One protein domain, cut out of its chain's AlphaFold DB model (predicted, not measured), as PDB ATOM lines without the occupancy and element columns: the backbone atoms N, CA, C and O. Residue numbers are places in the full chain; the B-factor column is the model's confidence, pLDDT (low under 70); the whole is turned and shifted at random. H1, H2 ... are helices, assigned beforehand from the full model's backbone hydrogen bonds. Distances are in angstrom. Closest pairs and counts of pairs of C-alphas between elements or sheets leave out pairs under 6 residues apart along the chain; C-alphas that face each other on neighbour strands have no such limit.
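This is residues 15 to 161 of the 553 residues of the protein "EH_Signature domain-containing protein" of Vibrio mediterranei (UniProt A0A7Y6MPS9). What would one see first in this model? An elongated body of helices: H2, H5, H8 and H9 lie side by side in a row, each at a shallow tilt to the next, and H4 slants across the H2 end of it, with H1 across H4. The short H6 and H7 sit between H4 and the row, H6 touching H5 and H7 touching H8, while at the far end H11 packs across H9, and H10 meets H9 at a corner. What is it made of, and how large is it? The printed part has 147 residues with eleven named helices, H1 to H11 in order along the chain, and no named strand; its class is all helix. It is compact, with a radius of gyration of the C-alphas of 15.6 A, and spans 46 by 27 by 23 A.

Where do the first helices lie? H1 is residues 15 to 22, with C-alpha 15 at (150.040, 164.977, 186.742). H2 is residues 31 to 39, 12.4 A long, and H3 is residues 41 to 44. What follows them? H4, residues 49 to 65, is 24.4 A long from C-alpha 49 at (154.715, 153.154, 189.632), and H5, residues 67 to 81, is 21.1 A long. H6 is residues 90 to 94 and H7 residues 96 to 99. Which helices come last? H8, residues 107 to 121, is 21.5 A long, and H9, residues 124 to 133, is 14.4 A long. H10 is residues 138 to 144, and H11 is residues 154 to 159, with C-alpha 159 at (160.795, 135.010, 155.737).

What do H1, H2 and H3 meet? H1 touches H4 at a steep tilt of 59 degrees, the closest C-alphas being those of Val 18 and Ala 58, 5.4 A apart. H2 touches residues 69 to 73 of H5 at a shallow tilt of 14 degrees, the same way, closest at the C-alphas of Ile 31 and Leu 69, 7.0 A apart. H3 touches no helix; it is close to H4 but not clearly touching, the closest C-alphas being those of Trp 44 and Arg 52, 7.1 A apart. Which helix is the hub? H4 is, touching H1, H2, H5, H6 and H7. It touches H5 only at the corner, the C-alphas of Val 63 and Gly 70 being closest at 4.7 A, and it touches H7 closest at the C-alphas of Trp 60 and Ala 99, 5.5 A apart. H6 only just touches H4 and H5, with 3 pairs of C-alphas within 8 A to each, closest at Leu 92 to Cys 56, 6.3 A, and Val 93 to Met 77, 6.5 A. How does the rest continue? H8 touches H5 at a shallow tilt of 18 degrees, the same way, with the C-alphas of Leu 81 and Lys 120 closest at 6.3 A. H8 and H9 form a helical hairpin at 22 degrees, opposite ways, closest at the C-alphas of Ala 118 and Met 127, 6.1 A apart. H9 and H11 touch about perpendicular, at 82 degrees, with the C-alphas of Phe 124 and Leu 157 closest at 5.2 A, while H9 and H10 only just touch, only at the corner, with 3 pairs of C-alphas within 8 A, the closest those of Cys 131 and Leu 138, 6.0 A apart. Do the backbones pair as helices? Every O i to N i+4 pair is within hydrogen-bond range in H1, H2, H4, H5, H6, H8, H9 and H11, while H3 and H7 are too short for such a pair. H10 has 1 of 3, beside 2 of 4 O i to N i+3 pairs.

How far does it reach? The two C-alphas farthest apart are those of Ala 23 and Asn 159, at 47.4 A. Is the printed part whole? It has no cut, and no link is long. Where is confidence low? The mean pLDDT of the printed part is 91.7, and residues 103 to 104 are under 70.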
ATOM      1  N   ARG A  15     151.040 165.163 185.669       94.62
ATOM      2  CA  ARG A  15     150.040 164.977 186.742       94.62
ATOM      3  C   ARG A  15     148.755 165.774 186.489       94.62
ATOM      4  O   ARG A  15     147.665 165.233 186.639       94.62
ATOM      5  N   GLN A  16     148.870 167.027 186.044       94.25
ATOM      6  CA  GLN A  16     147.705 167.855 185.701       94.25
ATOM      7  C   GLN A  16     146.961 167.307 184.478       94.25
ATOM      8  O   GLN A  16     145.733 167.333 184.442       94.25
ATOM      9  N   ILE A  17     147.688 166.781 183.487       94.31
ATOM     10  CA  ILE A  17     147.089 166.113 182.325       94.31
ATOM     11  C   ILE A  17     146.297 164.872 182.773       94.31
ATOM     12  O   ILE A  17     145.150 164.706 182.365       94.31
ATOM     13  N   VAL A  18     146.855 164.043 183.662       94.25
ATOM     14  CA  VAL A  18     146.169 162.866 184.233       94.25
ATOM     15  C   VAL A  18     144.880 163.252 184.963       94.25
ATOM     16  O   VAL A  18     143.848 162.601 184.777       94.25
ATOM     17  N   GLU A  19     144.906 164.315 185.768       94.38
ATOM     18  CA  GLU A  19     143.719 164.830 186.464       94.38
ATOM     19  C   GLU A  19     142.636 165.300 185.483       94.38
ATOM     20  O   GLU A  19     141.460 164.968 185.656       94.38
ATOM     21  N   LEU A  20     143.020 166.022 184.425       93.19
ATOM     22  CA  LEU A  20     142.092 166.493 183.392       93.19
ATOM     23  C   LEU A  20     141.454 165.338 182.619       93.19
ATOM     24  O   LEU A  20     140.243 165.351 182.399       93.19
ATOM     25  N   VAL A  21     142.232 164.312 182.263       91.38
ATOM     26  CA  VAL A  21     141.701 163.107 181.608       91.38
ATOM     27  C   VAL A  21     140.735 162.367 182.532       91.38
ATOM     28  O   VAL A  21     139.640 162.001 182.107       91.38
ATOM     29  N   SER A  22     141.095 162.209 183.809       89.06
ATOM     30  CA  SER A  22     140.243 161.557 184.816       89.06
ATOM     31  C   SER A  22     138.912 162.293 185.018       89.06
ATOM     32  O   SER A  22     137.892 161.671 185.307       89.06
ATOM     33  N   ALA A  23     138.908 163.615 184.825       92.00
ATOM     34  CA  ALA A  23     137.721 164.462 184.863       92.00
ATOM     35  C   ALA A  23     136.971 164.562 183.516       92.00
ATOM     36  O   ALA A  23     136.033 165.350 183.422       92.00
ATOM     37  N   GLN A  24     137.365 163.797 182.487       88.38
ATOM     38  CA  GLN A  24     136.808 163.836 181.121       88.38
ATOM     39  C   GLN A  24     136.933 165.206 180.425       88.38
ATOM     40  O   GLN A  24     136.118 165.559 179.577       88.38
ATOM     41  N   ARG A  25     137.967 165.981 180.772       89.62
ATOM     42  CA  ARG A  25     138.265 167.323 180.238       89.62
ATOM     43  C   ARG A  25     139.486 167.289 179.312       89.62
ATOM     44  O   ARG A  25     140.395 168.111 179.416       89.62
ATOM     45  N   THR A  26     139.545 166.285 178.436       86.44
ATOM     46  CA  THR A  26     140.668 166.051 177.507       86.44
ATOM     47  C   THR A  26     140.831 167.149 176.461       86.44
ATOM     48  O   THR A  26     141.937 167.364 175.971       86.44
ATOM     49  N   ASP A  27     139.759 167.872 176.140       86.12
ATOM     50  CA  ASP A  27     139.760 169.001 175.209       86.12
ATOM     51  C   ASP A  27     140.459 170.254 175.772       86.12
ATOM     52  O   ASP A  27     140.754 171.193 175.030       86.12
ATOM     53  N   GLU A  28     140.752 170.288 177.075       89.19
ATOM     54  CA  GLU A  28     141.486 171.383 177.725       89.19
ATOM     55  C   GLU A  28     143.015 171.234 177.665       89.19
ATOM     56  O   GLU A  28     143.748 172.138 178.088       89.19
ATOM     57  N   VAL A  29     143.505 170.103 177.151       90.31
ATOM     58  CA  VAL A  29     144.936 169.838 176.973       90.31
ATOM     59  C   VAL A  29     145.324 170.136 175.527       90.31
ATOM     60  O   VAL A  29     144.838 169.504 174.586       90.31
ATOM     61  N   HIS A  30     146.211 171.112 175.356       90.31
ATOM     62  CA  HIS A  30     146.661 171.569 174.044       90.31
ATOM     63  C   HIS A  30     147.606 170.543 173.394       90.31
ATOM     64  O   HIS A  30     148.370 169.871 174.088       90.31
ATOM     65  N   ILE A  31     147.646 170.461 172.058       88.06
ATOM     66  CA  ILE A  31     148.477 169.473 171.337       88.06
ATOM     67  C   ILE A  31     149.969 169.530 171.712       88.06
ATOM     68  O   ILE A  31     150.614 168.494 171.828       88.06
ATOM     69  N   PHE A  32     150.526 170.719 171.971       88.88
ATOM     70  CA  PHE A  32     151.913 170.852 172.450       88.88
ATOM     71  C   PHE A  32     152.133 170.279 173.855       88.88
ATOM     72  O   PHE A  32     153.205 169.747 174.116       88.88
ATOM     73  N   GLU A  33     151.136 170.355 174.739       92.94
ATOM     74  CA  GLU A  33     151.212 169.771 176.086       92.94
ATOM     75  C   GLU A  33     151.173 168.238 175.995       92.94
ATOM     76  O   GLU A  33     151.899 167.549 176.709       92.94
ATOM     77  N   TRP A  34     150.404 167.696 175.043       93.19
ATOM     78  CA  TRP A  34     150.431 166.270 174.723       93.19
ATOM     79  C   TRP A  34     151.753 165.807 174.117       93.19
ATOM     80  O   TRP A  34     152.276 164.769 174.513       93.19
ATOM     81  N   LEU A  35     152.314 166.563 173.169       91.12
ATOM     82  CA  LEU A  35     153.628 166.252 172.601       91.12
ATOM     83  C   LEU A  35     154.713 166.290 173.680       91.12
ATOM     84  O   LEU A  35     155.567 165.411 173.718       91.12
ATOM     85  N   GLU A  36     154.647 167.249 174.606       91.38
ATOM     86  CA  GLU A  36     155.545 167.270 175.757       91.38
ATOM     87  C   GLU A  36     155.352 166.030 176.642       91.38
ATOM     88  O   GLU A  36     156.340 165.405 177.020       91.38
ATOM     89  N   ALA A  37     154.114 165.602 176.906       93.38
ATOM     90  CA  ALA A  37     153.845 164.367 177.647       93.38
ATOM     91  C   ALA A  37     154.395 163.109 176.947       93.38
ATOM     92  O   ALA A  37     154.838 162.184 177.623       93.38
ATOM     93  N   ILE A  38     154.411 163.071 175.612       93.75
ATOM     94  CA  ILE A  38     154.954 161.948 174.829       93.75
ATOM     95  C   ILE A  38     156.489 161.925 174.836       93.75
ATOM     96  O   ILE A  38     157.076 160.854 174.669       93.75
ATOM     97  N   GLU A  39     157.144 163.078 175.011       93.06
ATOM     98  CA  GLU A  39     158.582 163.237 174.748       93.06
ATOM     99  C   GLU A  39     159.439 163.578 175.981       93.06
ATOM    100  O   GLU A  39     160.650 163.347 175.997       93.06
ATOM    101  N   ASN A  40     158.844 164.143 177.032       92.12
ATOM    102  CA  ASN A  40     159.576 164.694 178.168       92.12
ATOM    103  C   ASN A  40     159.853 163.643 179.255       92.12
ATOM    104  O   ASN A  40     159.152 163.561 180.263       92.12
ATOM    105  N   VAL A  41     160.950 162.900 179.090       91.56
ATOM    106  CA  VAL A  41     161.437 161.876 180.043       91.56
ATOM    107  C   VAL A  41     161.568 162.400 181.484       91.56
ATOM    108  O   VAL A  41     161.384 161.646 182.439       91.56
ATOM    109  N   VAL A  42     161.861 163.692 181.681       92.44
ATOM    110  CA  VAL A  42     162.040 164.268 183.025       92.44
ATOM    111  C   VAL A  42     160.746 164.200 183.833       92.44
ATOM    112  O   VAL A  42     160.803 163.896 185.021       92.44
ATOM    113  N   GLN A  43     159.591 164.441 183.203       92.56
ATOM    114  CA  GLN A  43     158.303 164.370 183.896       92.56
ATOM    115  C   GLN A  43     157.947 162.932 184.291       92.56
ATOM    116  O   GLN A  43     157.439 162.719 185.388       92.56
ATOM    117  N   TRP A  44     158.276 161.951 183.447       94.62
ATOM    118  CA  TRP A  44     158.045 160.528 183.717       94.62
ATOM    119  C   TRP A  44     158.923 159.991 184.850       94.62
ATOM    120  O   TRP A  44     158.432 159.294 185.734       94.62
ATOM    121  N   ASN A  45     160.191 160.408 184.910       92.81
ATOM    122  CA  ASN A  45     161.117 160.024 185.981       92.81
ATOM    123  C   ASN A  45     160.705 160.528 187.379       92.81
ATOM    124  O   ASN A  45     161.264 160.079 188.379       92.81
ATOM    125  N   MET A  46     159.772 161.484 187.465       92.00
ATOM    126  CA  MET A  46     159.253 162.023 188.728       92.00
ATOM    127  C   MET A  46     158.008 161.286 189.249       92.00
ATOM    128  O   MET A  46     157.500 161.657 190.313       92.00
ATOM    129  N   LEU A  47     157.507 160.295 188.506       93.88
ATOM    130  CA  LEU A  47     156.305 159.534 188.838       93.88
ATOM    131  C   LEU A  47     156.643 158.211 189.540       93.88
ATOM    132  O   LEU A  47     157.554 157.480 189.130       93.88
ATOM    133  N   ASP A  48     155.863 157.869 190.566       93.44
ATOM    134  CA  ASP A  48     155.866 156.512 191.122       93.44
ATOM    135  C   ASP A  48     155.179 155.501 190.180       93.44
ATOM    136  O   ASP A  48     154.648 155.866 189.131       93.44
ATOM    137  N   ASP A  49     155.227 154.210 190.514       90.38
ATOM    138  CA  ASP A  49     154.715 153.154 189.632       90.38
ATOM    139  C   ASP A  49     153.190 153.250 189.414       90.38
ATOM    140  O   ASP A  49     152.705 153.013 188.307       90.38
ATOM    141  N   GLN A  50     152.427 153.660 190.435       91.06
ATOM    142  CA  GLN A  50     150.973 153.825 190.326       91.06
ATOM    143  C   GLN A  50     150.618 155.074 189.510       91.06
ATOM    144  O   GLN A  50     149.659 155.080 188.734       91.06
ATOM    145  N   GLU A  51     151.383 156.149 189.686       93.31
ATOM    146  CA  GLU A  51     151.267 157.362 188.888       93.31
ATOM    147  C   GLU A  51     151.629 157.110 187.420       93.31
ATOM    148  O   GLU A  51     150.933 157.624 186.542       93.31
ATOM    149  N   ARG A  52     152.656 156.293 187.138       93.12
ATOM    150  CA  ARG A  52     153.049 155.919 185.768       93.12
ATOM    151  C   ARG A  52     151.957 155.152 185.040       93.12
ATOM    152  O   ARG A  52     151.625 155.519 183.919       93.12
ATOM    153  N   GLU A  53     151.336 154.162 185.677       90.81
ATOM    154  CA  GLU A  53     150.228 153.413 185.066       90.81
ATOM    155  C   GLU A  53     149.058 154.340 184.687       90.81
ATOM    156  O   GLU A  53     148.558 154.312 183.558       90.81
ATOM    157  N   ARG A  54     148.668 155.240 185.601       92.25
ATOM    158  CA  ARG A  54     147.626 156.246 185.333       92.25
ATOM    159  C   ARG A  54     148.035 157.221 184.231       92.25
ATOM    160  O   ARG A  54     147.189 157.599 183.421       92.25
ATOM    161  N   ALA A  55     149.306 157.617 184.188       94.31
ATOM    162  CA  ALA A  55     149.851 158.467 183.136       94.31
ATOM    163  C   ALA A  55     149.800 157.787 181.764       94.31
ATOM    164  O   ALA A  55     149.345 158.419 180.813       94.31
ATOM    165  N   CYS A  56     150.155 156.505 181.656       93.69
ATOM    166  CA  CYS A  56     150.039 155.746 180.409       93.69
ATOM    167  C   CYS A  56     148.593 155.720 179.900       93.69
ATOM    168  O   CYS A  56     148.345 156.087 178.753       93.69
ATOM    169  N   ILE A  57     147.626 155.368 180.757       91.50
ATOM    170  CA  ILE A  57     146.197 155.363 180.392       91.50
ATOM    171  C   ILE A  57     145.757 156.756 179.924       91.50
ATOM    172  O   ILE A  57     145.092 156.894 178.894       91.50
ATOM    173  N   ALA A  58     146.138 157.800 180.664       92.75
ATOM    174  CA  ALA A  58     145.763 159.175 180.364       92.75
ATOM    175  C   ALA A  58     146.330 159.660 179.022       92.75
ATOM    176  O   ALA A  58     145.605 160.250 178.217       92.75
ATOM    177  N   VAL A  59     147.607 159.379 178.762       93.88
ATOM    178  CA  VAL A  59     148.282 159.763 177.521       93.88
ATOM    179  C   VAL A  59     147.718 158.989 176.339       93.88
ATOM    180  O   VAL A  59     147.361 159.618 175.347       93.88
ATOM    181  N   TRP A  60     147.517 157.673 176.448       93.00
ATOM    182  CA  TRP A  60     146.861 156.903 175.388       93.00
ATOM    183  C   TRP A  60     145.435 157.390 175.110       93.00
ATOM    184  O   TRP A  60     145.032 157.451 173.950       93.00
ATOM    185  N   THR A  61     144.701 157.823 176.142       90.62
ATOM    186  CA  THR A  61     143.378 158.459 175.993       90.62
ATOM    187  C   THR A  61     143.450 159.756 175.204       90.62
ATOM    188  O   THR A  61     142.644 159.958 174.294       90.62
ATOM    189  N   GLY A  62     144.432 160.611 175.489       90.12
ATOM    190  CA  GLY A  62     144.686 161.815 174.697       90.12
ATOM    191  C   GLY A  62     145.029 161.496 173.241       90.12
ATOM    192  O   GLY A  62     144.427 162.064 172.330       90.12
ATOM    193  N   VAL A  63     145.945 160.546 173.029       90.31
ATOM    194  CA  VAL A  63     146.411 160.104 171.704       90.31
ATOM    195  C   VAL A  63     145.257 159.564 170.854       90.31
ATOM    196  O   VAL A  63     145.112 159.987 169.711       90.31
ATOM    197  N   GLY A  64     144.408 158.691 171.405       88.38
ATOM    198  CA  GLY A  64     143.251 158.139 170.688       88.38
ATOM    199  C   GLY A  64     142.146 159.163 170.418       88.38
ATOM    200  O   GLY A  64     141.441 159.070 169.417       88.38
ATOM    201  N   SER A  65     142.028 160.194 171.260       85.75
ATOM    202  CA  SER A  65     140.998 161.233 171.113       85.75
ATOM    203  C   SER A  65     141.339 162.306 170.066       85.75
ATOM    204  O   SER A  65     140.466 163.096 169.699       85.75
ATOM    205  N   GLN A  66     142.589 162.383 169.591       85.56
ATOM    206  CA  GLN A  66     143.056 163.433 168.678       85.56
ATOM    207  C   GLN A  66     143.799 162.847 167.468       85.56
ATOM    208  O   GLN A  66     144.933 162.398 167.590       85.56
ATOM    209  N   LEU A  67     143.218 162.961 166.267       84.94
ATOM    210  CA  LEU A  67     143.754 162.357 165.033       84.94
ATOM    211  C   LEU A  67     145.235 162.689 164.755       84.94
ATOM    212  O   LEU A  67     146.035 161.795 164.499       84.94
ATOM    213  N   VAL A  68     145.610 163.973 164.808       87.62
ATOM    214  CA  VAL A  68     146.986 164.417 164.500       87.62
ATOM    215  C   VAL A  68     147.978 163.891 165.536       87.62
ATOM    216  O   VAL A  68     149.088 163.488 165.189       87.62
ATOM    217  N   LEU A  69     147.578 163.883 166.807       89.69
ATOM    218  CA  LEU A  69     148.398 163.369 167.895       89.69
ATOM    219  C   LEU A  69     148.565 161.849 167.782       89.69
ATOM    220  O   LEU A  69     149.683 161.362 167.924       89.69
ATOM    221  N   GLY A  70     147.484 161.133 167.458       89.81
ATOM    222  CA  GLY A  70     147.467 159.709 167.125       89.81
ATOM    223  C   GLY A  70     148.467 159.350 166.034       89.81
ATOM    224  O   GLY A  70     149.351 158.520 166.251       89.81
ATOM    225  N   ASP A  71     148.387 160.034 164.891       89.12
ATOM    226  CA  ASP A  71     149.312 159.837 163.771       89.12
ATOM    227  C   ASP A  71     150.777 160.047 164.192       89.12
ATOM    228  O   ASP A  71     151.628 159.208 163.894       89.12
ATOM    229  N   ILE A  72     151.082 161.129 164.923       91.50
ATOM    230  CA  ILE A  72     152.450 161.418 165.382       91.50
ATOM    231  C   ILE A  72     152.934 160.360 166.380       91.50
ATOM    232  O   ILE A  72     154.048 159.850 166.237       91.50
ATOM    233  N   ALA A  73     152.122 160.025 167.383       92.81
ATOM    234  CA  ALA A  73     152.489 159.091 168.441       92.81
ATOM    235  C   ALA A  73     152.747 157.685 167.883       92.81
ATOM    236  O   ALA A  73     153.809 157.115 168.130       92.81
ATOM    237  N   LEU A  74     151.826 157.155 167.070       94.25
ATOM    238  CA  LEU A  74     151.945 155.820 166.476       94.25
ATOM    239  C   LEU A  74     153.095 155.750 165.460       94.25
ATOM    240  O   LEU A  74     153.827 154.760 165.426       94.25
ATOM    241  N   PHE A  75     153.336 156.817 164.687       94.38
ATOM    242  CA  PHE A  75     154.503 156.889 163.804       94.38
ATOM    243  C   PHE A  75     155.815 156.830 164.594       94.38
ATOM    244  O   PHE A  75     156.717 156.056 164.264       94.38
ATOM    245  N   LYS A  76     155.929 157.623 165.665       94.00
ATOM    246  CA  LYS A  76     157.121 157.619 166.517       94.00
ATOM    247  C   LYS A  76     157.296 156.307 167.280       94.00
ATOM    248  O   LYS A  76     158.433 155.924 167.549       94.00
ATOM    249  N   MET A  77     156.201 155.618 167.587       94.19
ATOM    250  CA  MET A  77     156.224 154.279 168.162       94.19
ATOM    251  C   MET A  77     156.821 153.262 167.189       94.19
ATOM    252  O   MET A  77     157.703 152.494 167.561       94.19
ATOM    253  N   GLY A  78     156.427 153.327 165.913       94.81
ATOM    254  CA  GLY A  78     157.044 152.529 164.853       94.81
ATOM    255  C   GLY A  78     158.554 152.762 164.738       94.81
ATOM    256  O   GLY A  78     159.305 151.804 164.581       94.81
ATOM    257  N   LEU A  79     159.022 154.011 164.890       94.25
ATOM    258  CA  LEU A  79     160.460 154.311 164.935       94.25
ATOM    259  C   LEU A  79     161.137 153.658 166.146       94.25
ATOM    260  O   LEU A  79     162.208 153.074 165.990       94.25
ATOM    261  N   ALA A  80     160.513 153.742 167.325       93.56
ATOM    262  CA  ALA A  80     161.032 153.152 168.559       93.56
ATOM    263  C   ALA A  80     161.235 151.637 168.413       93.56
ATOM    264  O   ALA A  80     162.312 151.116 168.702       93.56
ATOM    265  N   LEU A  81     160.206 150.944 167.918       93.75
ATOM    266  CA  LEU A  81     160.188 149.488 167.775       93.75
ATOM    267  C   LEU A  81     161.121 148.984 166.658       93.75
ATOM    268  O   LEU A  81     161.698 147.908 166.788       93.75
ATOM    269  N   ASP A  82     161.350 149.779 165.606       91.12
ATOM    270  CA  ASP A  82     162.361 149.526 164.557       91.12
ATOM    271  C   ASP A  82     163.800 149.874 165.020       91.12
ATOM    272  O   ASP A  82     164.749 149.875 164.232       91.12
ATOM    273  N   GLY A  83     163.983 150.221 166.302       88.31
ATOM    274  CA  GLY A  83     165.282 150.546 166.897       88.31
ATOM    275  C   GLY A  83     165.887 151.862 166.400       88.31
ATOM    276  O   GLY A  83     167.102 152.062 166.483       88.31
ATOM    277  N   LYS A  84     165.068 152.764 165.845       89.12
ATOM    278  CA  LYS A  84     165.503 154.088 165.390       89.12
ATOM    279  C   LYS A  84     165.432 155.107 166.529       89.12
ATOM    280  O   LYS A  84     164.546 155.023 167.377       89.12
ATOM    281  N   PRO A  85     166.322 156.119 166.533       86.12
ATOM    282  CA  PRO A  85     166.218 157.223 167.476       86.12
ATOM    283  C   PRO A  85     164.847 157.897 167.378       86.12
ATOM    284  O   PRO A  85     164.427 158.323 166.302       86.12
ATOM    285  N   THR A  86     164.172 158.007 168.514       89.56
ATOM    286  CA  THR A  86     162.885 158.682 168.667       89.56
ATOM    287  C   THR A  86     162.882 159.442 169.988       89.56
ATOM    288  O   THR A  86     163.641 159.107 170.897       89.56
ATOM    289  N   SER A  87     162.049 160.475 170.089       91.50
ATOM    290  CA  SER A  87     161.858 161.211 171.340       91.50
ATOM    291  C   SER A  87     160.782 160.606 172.242       91.50
ATOM    292  O   SER A  87     160.598 161.107 173.340       91.50
ATOM    293  N   VAL A  88     160.086 159.543 171.816       92.94
ATOM    294  CA  VAL A  88     159.043 158.894 172.631       92.94
ATOM    295  C   VAL A  88     159.641 158.274 173.889       92.94
ATOM    296  O   VAL A  88     160.649 157.571 173.830       92.94
ATOM    297  N   VAL A  89     158.992 158.525 175.021       93.69
ATOM    298  CA  VAL A  89     159.353 157.951 176.322       93.69
ATOM    299  C   VAL A  89     159.137 156.433 176.361       93.69
ATOM    300  O   VAL A  89     158.172 155.914 175.798       93.69
ATOM    301  N   ALA A  90     160.029 155.716 177.050       91.56
ATOM    302  CA  ALA A  90     160.021 154.252 177.103       91.56
ATOM    303  C   ALA A  90     158.725 153.684 177.706       91.56
ATOM    304  O   ALA A  90     158.197 152.712 177.175       91.56
ATOM    305  N   ASP A  91     158.162 154.339 178.727       93.50
ATOM    306  CA  ASP A  91     156.915 153.922 179.379       93.50
ATOM    307  C   ASP A  91     155.742 153.798 178.390       93.50
ATOM    308  O   ASP A  91     154.916 152.893 178.507       93.50
ATOM    309  N   LEU A  92     155.677 154.657 177.363       93.00
ATOM    310  CA  LEU A  92     154.650 154.561 176.320       93.00
ATOM    311  C   LEU A  92     154.920 153.406 175.352       93.00
ATOM    312  O   LEU A  92     153.980 152.749 174.915       93.00
ATOM    313  N   VAL A  93     156.186 153.123 175.032       92.38
ATOM    314  CA  VAL A  93     156.554 151.966 174.196       92.38
ATOM    315  C   VAL A  93     156.181 150.661 174.893       92.38
ATOM    316  O   VAL A  93     155.591 149.758 174.293       92.38
ATOM    317  N   GLU A  94     156.481 150.579 176.184       91.81
ATOM    318  CA  GLU A  94     156.209 149.404 177.003       91.81
ATOM    319  C   GLU A  94     154.719 149.210 177.283       91.81
ATOM    320  O   GLU A  94     154.296 148.067 177.409       91.81
ATOM    321  N   SER A  95     153.918 150.278 177.290       92.44
ATOM    322  CA  SER A  95     152.482 150.237 177.606       92.44
ATOM    323  C   SER A  95     151.547 150.272 176.395       92.44
ATOM    324  O   SER A  95     150.356 150.536 176.544       92.44
ATOM    325  N   ILE A  96     152.040 150.033 175.177       91.38
ATOM    326  CA  ILE A  96     151.202 150.075 173.965       91.38
ATOM    327  C   ILE A  96     150.003 149.102 174.006       91.38
ATOM    328  O   ILE A  96     148.978 149.357 173.384       91.38
ATOM    329  N   ASP A  97     150.075 148.016 174.775       90.31
ATOM    330  CA  ASP A  97     148.950 147.104 175.023       90.31
ATOM    331  C   ASP A  97     147.773 147.793 175.734       90.31
ATOM    332  O   ASP A  97     146.614 147.517 175.410       90.31
ATOM    333  N   ILE A  98     148.054 148.770 176.606       88.81
ATOM    334  CA  ILE A  98     147.039 149.605 177.262       88.81
ATOM    335  C   ILE A  98     146.254 150.408 176.221       88.81
ATOM    336  O   ILE A  98     145.053 150.615 176.399       88.81
ATOM    337  N   ALA A  99     146.872 150.801 175.101       86.81
ATOM    338  CA  ALA A  99     146.218 151.593 174.060       86.81
ATOM    339  C   ALA A  99     144.944 150.920 173.519       86.81
ATOM    340  O   ALA A  99     143.967 151.612 173.239       86.81
ATOM    341  N   ARG A 100     144.880 149.579 173.455       82.06
ATOM    342  CA  ARG A 100     143.677 148.846 173.000       82.06
ATOM    343  C   ARG A 100     142.465 149.028 173.917       82.06
ATOM    344  O   ARG A 100     141.335 148.813 173.492       82.06
ATOM    345  N   THR A 101     142.692 149.399 175.174       80.81
ATOM    346  CA  THR A 101     141.646 149.522 176.204       80.81
ATOM    347  C   THR A 101     140.978 150.901 176.228       80.81
ATOM    348  O   THR A 101     140.025 151.125 176.972       80.81
ATOM    349  N   VAL A 102     141.470 151.827 175.404       78.12
ATOM    350  CA  VAL A 102     141.137 153.252 175.423       78.12
ATOM    351  C   VAL A 102     140.108 153.611 174.323       78.12
ATOM    352  O   VAL A 102     140.068 152.933 173.294       78.12
ATOM    353  N   PRO A 103     139.240 154.638 174.497       66.56
ATOM    354  CA  PRO A 103     138.076 154.849 173.632       66.56
ATOM    355  C   PRO A 103     138.389 155.250 172.175       66.56
ATOM    356  O   PRO A 103     139.164 156.165 171.924       66.56
ATOM    357  N   ILE A 104     137.660 154.590 171.262       68.69
ATOM    358  CA  ILE A 104     137.368 154.866 169.838       68.69
ATOM    359  C   ILE A 104     138.565 155.277 168.968       68.69
ATOM    360  O   ILE A 104     138.593 156.347 168.360       68.69
ATOM    361  N   TRP A 105     139.502 154.349 168.815       81.94
ATOM    362  CA  TRP A 105     140.394 154.338 167.660       81.94
ATOM    363  C   TRP A 105     139.599 154.245 166.358       81.94
ATOM    364  O   TRP A 105     138.619 153.497 166.269       81.94
ATOM    365  N   SER A 106     140.048 154.975 165.338       86.00
ATOM    366  CA  SER A 106     139.588 154.735 163.975       86.00
ATOM    367  C   SER A 106     140.035 153.344 163.504       86.00
ATOM    368  O   SER A 106     140.994 152.788 164.038       86.00
ATOM    369  N   GLU A 107     139.377 152.783 162.492       87.56
ATOM    370  CA  GLU A 107     139.733 151.470 161.927       87.56
ATOM    371  C   GLU A 107     141.216 151.400 161.513       87.56
ATOM    372  O   GLU A 107     141.918 150.446 161.837       87.56
ATOM    373  N   ILE A 108     141.736 152.472 160.901       89.56
ATOM    374  CA  ILE A 108     143.151 152.555 160.520       89.56
ATOM    375  C   ILE A 108     144.087 152.618 161.734       89.56
ATOM    376  O   ILE A 108     145.184 152.067 161.688       89.56
ATOM    377  N   ASP A 109     143.681 153.265 162.828       90.25
ATOM    378  CA  ASP A 109     144.506 153.331 164.036       90.25
ATOM    379  C   ASP A 109     144.487 152.015 164.817       90.25
ATOM    380  O   ASP A 109     145.511 151.638 165.382       90.25
ATOM    381  N   GLN A 110     143.377 151.271 164.781       90.94
ATOM    382  CA  GLN A 110     143.335 149.895 165.287       90.94
ATOM    383  C   GLN A 110     144.306 149.004 164.508       90.94
ATOM    384  O   GLN A 110     145.148 148.351 165.118       90.94
ATOM    385  N   ALA A 111     144.288 149.075 163.174       93.25
ATOM    386  CA  ALA A 111     145.222 148.330 162.333       93.25
ATOM    387  C   ALA A 111     146.696 148.706 162.600       93.25
ATOM    388  O   ALA A 111     147.571 147.837 162.639       93.25
ATOM    389  N   LYS A 112     146.996 149.992 162.851       94.75
ATOM    390  CA  LYS A 112     148.338 150.424 163.287       94.75
ATOM    391  C   LYS A 112     148.717 149.820 164.636       94.75
ATOM    392  O   LYS A 112     149.854 149.384 164.790       94.75
ATOM    393  N   LEU A 113     147.812 149.828 165.614       94.12
ATOM    394  CA  LEU A 113     148.071 149.264 166.938       94.12
ATOM    395  C   LEU A 113     148.334 147.763 166.861       94.12
ATOM    396  O   LEU A 113     149.306 147.301 167.451       94.12
ATOM    397  N   ASP A 114     147.531 147.028 166.098       94.88
ATOM    398  CA  ASP A 114     147.701 145.588 165.901       94.88
ATOM    399  C   ASP A 114     149.061 145.277 165.260       94.88
ATOM    400  O   ASP A 114     149.806 144.427 165.752       94.88
ATOM    401  N   TRP A 115     149.457 146.053 164.246       96.44
ATOM    402  CA  TRP A 115     150.786 145.959 163.640       96.44
ATOM    403  C   TRP A 115     151.924 146.258 164.627       96.44
ATOM    404  O   TRP A 115     152.917 145.533 164.670       96.44
ATOM    405  N   LEU A 116     151.813 147.336 165.412       95.88
ATOM    406  CA  LEU A 116     152.845 147.742 166.371       95.88
ATOM    407  C   LEU A 116     152.959 146.755 167.542       95.88
ATOM    408  O   LEU A 116     154.065 146.514 168.023       95.88
ATOM    409  N   LEU A 117     151.850 146.157 167.975       95.19
ATOM    410  CA  LEU A 117     151.836 145.105 168.990       95.19
ATOM    411  C   LEU A 117     152.525 143.837 168.489       95.19
ATOM    412  O   LEU A 117     153.414 143.327 169.168       95.19
ATOM    413  N   ALA A 118     152.191 143.378 167.281       96.00
ATOM    414  CA  ALA A 118     152.868 142.238 166.671       96.00
ATOM    415  C   ALA A 118     154.375 142.513 166.492       96.00
ATOM    416  O   ALA A 118     155.209 141.661 166.796       96.00
ATOM    417  N   LEU A 119     154.748 143.739 166.103       95.75
ATOM    418  CA  LEU A 119     156.149 144.148 165.994       95.75
ATOM    419  C   LEU A 119     156.877 144.153 167.351       95.75
ATOM    420  O   LEU A 119     158.025 143.713 167.422       95.75
ATOM    421  N   LYS A 120     156.227 144.623 168.425       95.00
ATOM    422  CA  LYS A 120     156.781 144.616 169.791       95.00
ATOM    423  C   LYS A 120     157.095 143.194 170.259       95.00
ATOM    424  O   LYS A 120     158.191 142.951 170.762       95.00
ATOM    425  N   GLU A 121     156.175 142.261 170.027       94.94
ATOM    426  CA  GLU A 121     156.347 140.841 170.367       94.94
ATOM    427  C   GLU A 121     157.248 140.084 169.374       94.94
ATOM    428  O   GLU A 121     157.634 138.942 169.625       94.94
ATOM    429  N   LYS A 122     157.639 140.733 168.267       95.06
ATOM    430  CA  LYS A 122     158.370 140.133 167.138       95.06
ATOM    431  C   LYS A 122     157.620 138.954 166.510       95.06
ATOM    432  O   LYS A 122     158.240 138.015 166.007       95.06
ATOM    433  N   ASP A 123     156.293 139.018 166.527       96.69
ATOM    434  CA  ASP A 123     155.412 138.044 165.895       96.69
ATOM    435  C   ASP A 123     155.252 138.370 164.404       96.69
ATOM    436  O   ASP A 123     154.288 138.987 163.946       96.69
ATOM    437  N   PHE A 124     156.266 137.996 163.627       96.56
ATOM    438  CA  PHE A 124     156.291 138.252 162.188       96.56
ATOM    439  C   PHE A 124     155.277 137.404 161.408       96.56
ATOM    440  O   PHE A 124     154.918 137.774 160.287       96.56
ATOM    441  N   ASP A 125     154.806 136.297 161.989       96.12
ATOM    442  CA  ASP A 125     153.775 135.455 161.387       96.12
ATOM    443  C   ASP A 125     152.408 136.151 161.445       96.12
ATOM    444  O   ASP A 125     151.696 136.190 160.435       96.12
ATOM    445  N   GLU A 126     152.078 136.776 162.578       97.12
ATOM    446  CA  GLU A 126     150.877 137.603 162.713       97.12
ATOM    447  C   GLU A 126     150.937 138.827 161.789       97.12
ATOM    448  O   GLU A 126     149.982 139.121 161.071       97.12
ATOM    449  N   MET A 127     152.090 139.500 161.697       97.50
ATOM    450  CA  MET A 127     152.262 140.639 160.782       97.50
ATOM    451  C   MET A 127     152.024 140.256 159.312       97.50
ATOM    452  O   MET A 127     151.384 141.005 158.568       97.50
ATOM    453  N   ALA A 128     152.519 139.091 158.877       97.00
ATOM    454  CA  ALA A 128     152.247 138.577 157.536       97.00
ATOM    455  C   ALA A 128     150.753 138.254 157.344       97.00
ATOM    456  O   ALA A 128     150.203 138.527 156.274       97.00
ATOM    457  N   SER A 129     150.088 137.746 158.386       97.00
ATOM    458  CA  SER A 129     148.650 137.442 158.382       97.00
ATOM    459  C   SER A 129     147.786 138.700 158.259       97.00
ATOM    460  O   SER A 129     146.848 138.707 157.464       97.00
ATOM    461  N   LEU A 130     148.146 139.794 158.938       97.12
ATOM    462  CA  LEU A 130     147.482 141.096 158.781       97.12
ATOM    463  C   LEU A 130     147.601 141.623 157.340       97.12
ATOM    464  O   LEU A 130     146.622 142.073 156.750       97.12
ATOM    465  N   CYS A 131     148.786 141.509 156.725       96.81
ATOM    466  CA  CYS A 131     148.975 141.884 155.316       96.81
ATOM    467  C   CYS A 131     148.130 141.033 154.357       96.81
ATOM    468  O   CYS A 131     147.658 141.539 153.337       96.81
ATOM    469  N   TYR A 132     147.979 139.744 154.663       97.00
ATOM    470  CA  TYR A 132     147.184 138.804 153.879       97.00
ATOM    471  C   TYR A 132     145.688 139.134 153.949       97.00
ATOM    472  O   TYR A 132     145.047 139.229 152.907       97.00
ATOM    473  N   GLN A 133     145.153 139.390 155.148       95.25
ATOM    474  CA  GLN A 133     143.744 139.756 155.358       95.25
ATOM    475  C   GLN A 133     143.353 141.049 154.626       95.25
ATOM    476  O   GLN A 133     142.253 141.146 154.093       95.25
ATOM    477  N   GLU A 134     144.278 142.007 154.543       94.88
ATOM    478  CA  GLU A 134     144.071 143.315 153.904       94.88
ATOM    479  C   GLU A 134     144.451 143.344 152.409       94.88
ATOM    480  O   GLU A 134     144.484 144.404 151.775       94.88
ATOM    481  N   GLU A 135     144.790 142.189 151.824       95.19
ATOM    482  CA  GLU A 135     145.198 142.026 150.417       95.19
ATOM    483  C   GLU A 135     146.394 142.919 149.990       95.19
ATOM    484  O   GLU A 135     146.615 143.253 148.809       95.19
ATOM    485  N   GLN A 136     147.213 143.320 150.962       95.75
ATOM    486  CA  GLN A 136     148.368 144.187 150.760       95.75
ATOM    487  C   GLN A 136     149.665 143.387 150.665       95.75
ATOM    488  O   GLN A 136     149.816 142.307 151.231       95.75
ATOM    489  N   THR A 137     150.654 143.944 149.961       95.50
ATOM    490  CA  THR A 137     152.020 143.423 150.084       95.50
ATOM    491  C   THR A 137     152.619 143.825 151.425       95.50
ATOM    492  O   THR A 137     152.234 144.857 151.974       95.50
ATOM    493  N   LEU A 138     153.631 143.095 151.900       92.81
ATOM    494  CA  LEU A 138     154.316 143.398 153.167       92.81
ATOM    495  C   LEU A 138     154.750 144.875 153.261       92.81
ATOM    496  O   LEU A 138     154.501 145.565 154.245       92.81
ATOM    497  N   GLY A 139     155.368 145.399 152.196       90.38
ATOM    498  CA  GLY A 139     155.766 146.809 152.127       90.38
ATOM    499  C   GLY A 139     154.617 147.774 151.809       90.38
ATOM    500  O   GLY A 139     154.697 148.955 152.151       90.38
ATOM    501  N   GLY A 140     153.567 147.300 151.135       93.50
ATOM    502  CA  GLY A 140     152.371 148.081 150.826       93.50
ATOM    503  C   GLY A 140     151.549 148.381 152.074       93.50
ATOM    504  O   GLY A 140     151.112 149.517 152.249       93.50
ATOM    505  N   TYR A 141     151.429 147.410 152.978       95.81
ATOM    506  CA  TYR A 141     150.652 147.557 154.201       95.81
ATOM    507  C   TYR A 141     151.260 148.588 155.155       95.81
ATOM    508  O   TYR A 141     150.558 149.476 155.621       95.81
ATOM    509  N   ILE A 142     152.586 148.596 155.330       93.88
ATOM    510  CA  ILE A 142     153.282 149.632 156.121       93.88
ATOM    511  C   ILE A 142     152.960 151.044 155.600       93.88
ATOM    512  O   ILE A 142     152.720 151.967 156.380       93.88
ATOM    513  N   LYS A 143     152.927 151.217 154.271       93.12
ATOM    514  CA  LYS A 143     152.579 152.500 153.636       93.12
ATOM    515  C   LYS A 143     151.107 152.849 153.833       93.12
ATOM    516  O   LYS A 143     150.803 154.010 154.094       93.12
ATOM    517  N   TYR A 144     150.218 151.865 153.714       94.25
ATOM    518  CA  TYR A 144     148.789 152.018 153.982       94.25
ATOM    519  C   TYR A 144     148.544 152.483 155.426       94.25
ATOM    520  O   TYR A 144     147.855 153.479 155.637       94.25
ATOM    521  N   LEU A 145     149.227 151.860 156.391       94.88
ATOM    522  CA  LEU A 145     149.224 152.231 157.808       94.88
ATOM    523  C   LEU A 145     149.916 153.572 158.105       94.88
ATOM    524  O   LEU A 145     149.856 154.050 159.234       94.88
ATOM    525  N   ARG A 146     150.573 154.200 157.119       94.12
ATOM    526  CA  ARG A 146     151.348 155.448 157.275       94.12
ATOM    527  C   ARG A 146     152.434 155.352 158.351       94.12
ATOM    528  O   ARG A 146     152.764 156.349 158.988       94.12
ATOM    529  N   LEU A 147     152.995 154.161 158.549       94.81
ATOM    530  CA  LEU A 147     154.076 153.919 159.500       94.81
ATOM    531  C   LEU A 147     155.454 154.172 158.860       94.81
ATOM    532  O   LEU A 147     155.572 154.240 157.628       94.81
ATOM    533  N   PRO A 148     156.519 154.325 159.670       92.75
ATOM    534  CA  PRO A 148     157.882 154.403 159.161       92.75
ATOM    535  C   PRO A 148     158.242 153.178 158.318       92.75
ATOM    536  O   PRO A 148     157.732 152.080 158.533       92.75
ATOM    537  N   GLN A 149     159.154 153.351 157.361       88.25
ATOM    538  CA  GLN A 149     159.655 152.217 156.583       88.25
ATOM    539  C   GLN A 149     160.356 151.210 157.499       88.25
ATOM    540  O   GLN A 149     161.202 151.609 158.294       88.25
ATOM    541  N   ALA A 150     160.054 149.922 157.329       87.00
ATOM    542  CA  ALA A 150     160.737 148.842 158.035       87.00
ATOM    543  C   ALA A 150     162.218 148.788 157.643       87.00
ATOM    544  O   ALA A 150     162.532 148.566 156.467       87.00
ATOM    545  N   ASN A 151     163.119 148.942 158.616       85.25
ATOM    546  CA  ASN A 151     164.558 148.831 158.382       85.25
ATOM    547  C   ASN A 151     165.136 147.581 159.039       85.25
ATOM    548  O   ASN A 151     165.870 146.846 158.383       85.25
ATOM    549  N   SER A 152     164.833 147.349 160.317       89.81
ATOM    550  CA  SER A 152     165.472 146.301 161.113       89.81
ATOM    551  C   SER A 152     164.773 144.952 161.021       89.81
ATOM    552  O   SER A 152     165.421 143.951 161.284       89.81
ATOM    553  N   TYR A 153     163.482 144.925 160.670       92.44
ATOM    554  CA  TYR A 153     162.652 143.710 160.703       92.44
ATOM    555  C   TYR A 153     162.130 143.261 159.328       92.44
ATOM    556  O   TYR A 153     161.356 142.310 159.205       92.44
ATOM    557  N   LYS A 154     162.512 143.968 158.257       90.62
ATOM    558  CA  LYS A 154     161.996 143.712 156.904       90.62
ATOM    559  C   LYS A 154     162.387 142.324 156.383       90.62
ATOM    560  O   LYS A 154     161.627 141.713 155.635       90.62
ATOM    561  N   ALA A 155     163.585 141.851 156.725       90.12
ATOM    562  CA  ALA A 155     164.085 140.562 156.262       90.12
ATOM    563  C   ALA A 155     163.361 139.402 156.960       90.12
ATOM    564  O   ALA A 155     162.984 138.432 156.308       90.12
ATOM    565  N   GLU A 156     163.130 139.541 158.259       92.69
ATOM    566  CA  GLU A 156     162.410 138.609 159.116       92.69
ATOM    567  C   GLU A 156     160.958 138.482 158.659       92.69
ATOM    568  O   GLU A 156     160.502 137.374 158.386       92.69
ATOM    569  N   LEU A 157     160.282 139.613 158.435       93.88
ATOM    570  CA  LEU A 157     158.921 139.630 157.903       93.88
ATOM    571  C   LEU A 157     158.825 138.943 156.530       93.88
ATOM    572  O   LEU A 157     157.894 138.183 156.278       93.88
ATOM    573  N   ALA A 158     159.805 139.156 155.644       93.56
ATOM    574  CA  ALA A 158     159.838 138.485 154.343       93.56
ATOM    575  C   ALA A 158     159.995 136.956 154.457       93.56
ATOM    576  O   ALA A 158     159.489 136.231 153.601       93.56
ATOM    577  N   ASN A 159     160.662 136.451 155.502       92.31
ATOM    578  CA  ASN A 159     160.795 135.010 155.737       92.31
ATOM    579  C   ASN A 159     159.485 134.368 156.228       92.31
ATOM    580  O   ASN A 159     159.271 133.180 155.988       92.31
ATOM    581  N   CYS A 160     158.599 135.150 156.849       95.06
ATOM    582  CA  CYS A 160     157.273 134.720 157.299       95.06
ATOM    583  C   CYS A 160     156.180 134.887 156.231       95.06
ATOM    584  O   CYS A 160     155.023 134.587 156.490       95.06
ATOM    585  N   LEU A 161     156.516 135.297 155.000       95.56
ATOM    586  CA  LEU A 161     155.538 135.554 153.932       95.56
ATOM    587  C   LEU A 161     154.599 134.364 153.636       95.56
ATOM    588  O   LEU A 161     153.475 134.555 153.186       95.56
TER     589      LEU A 161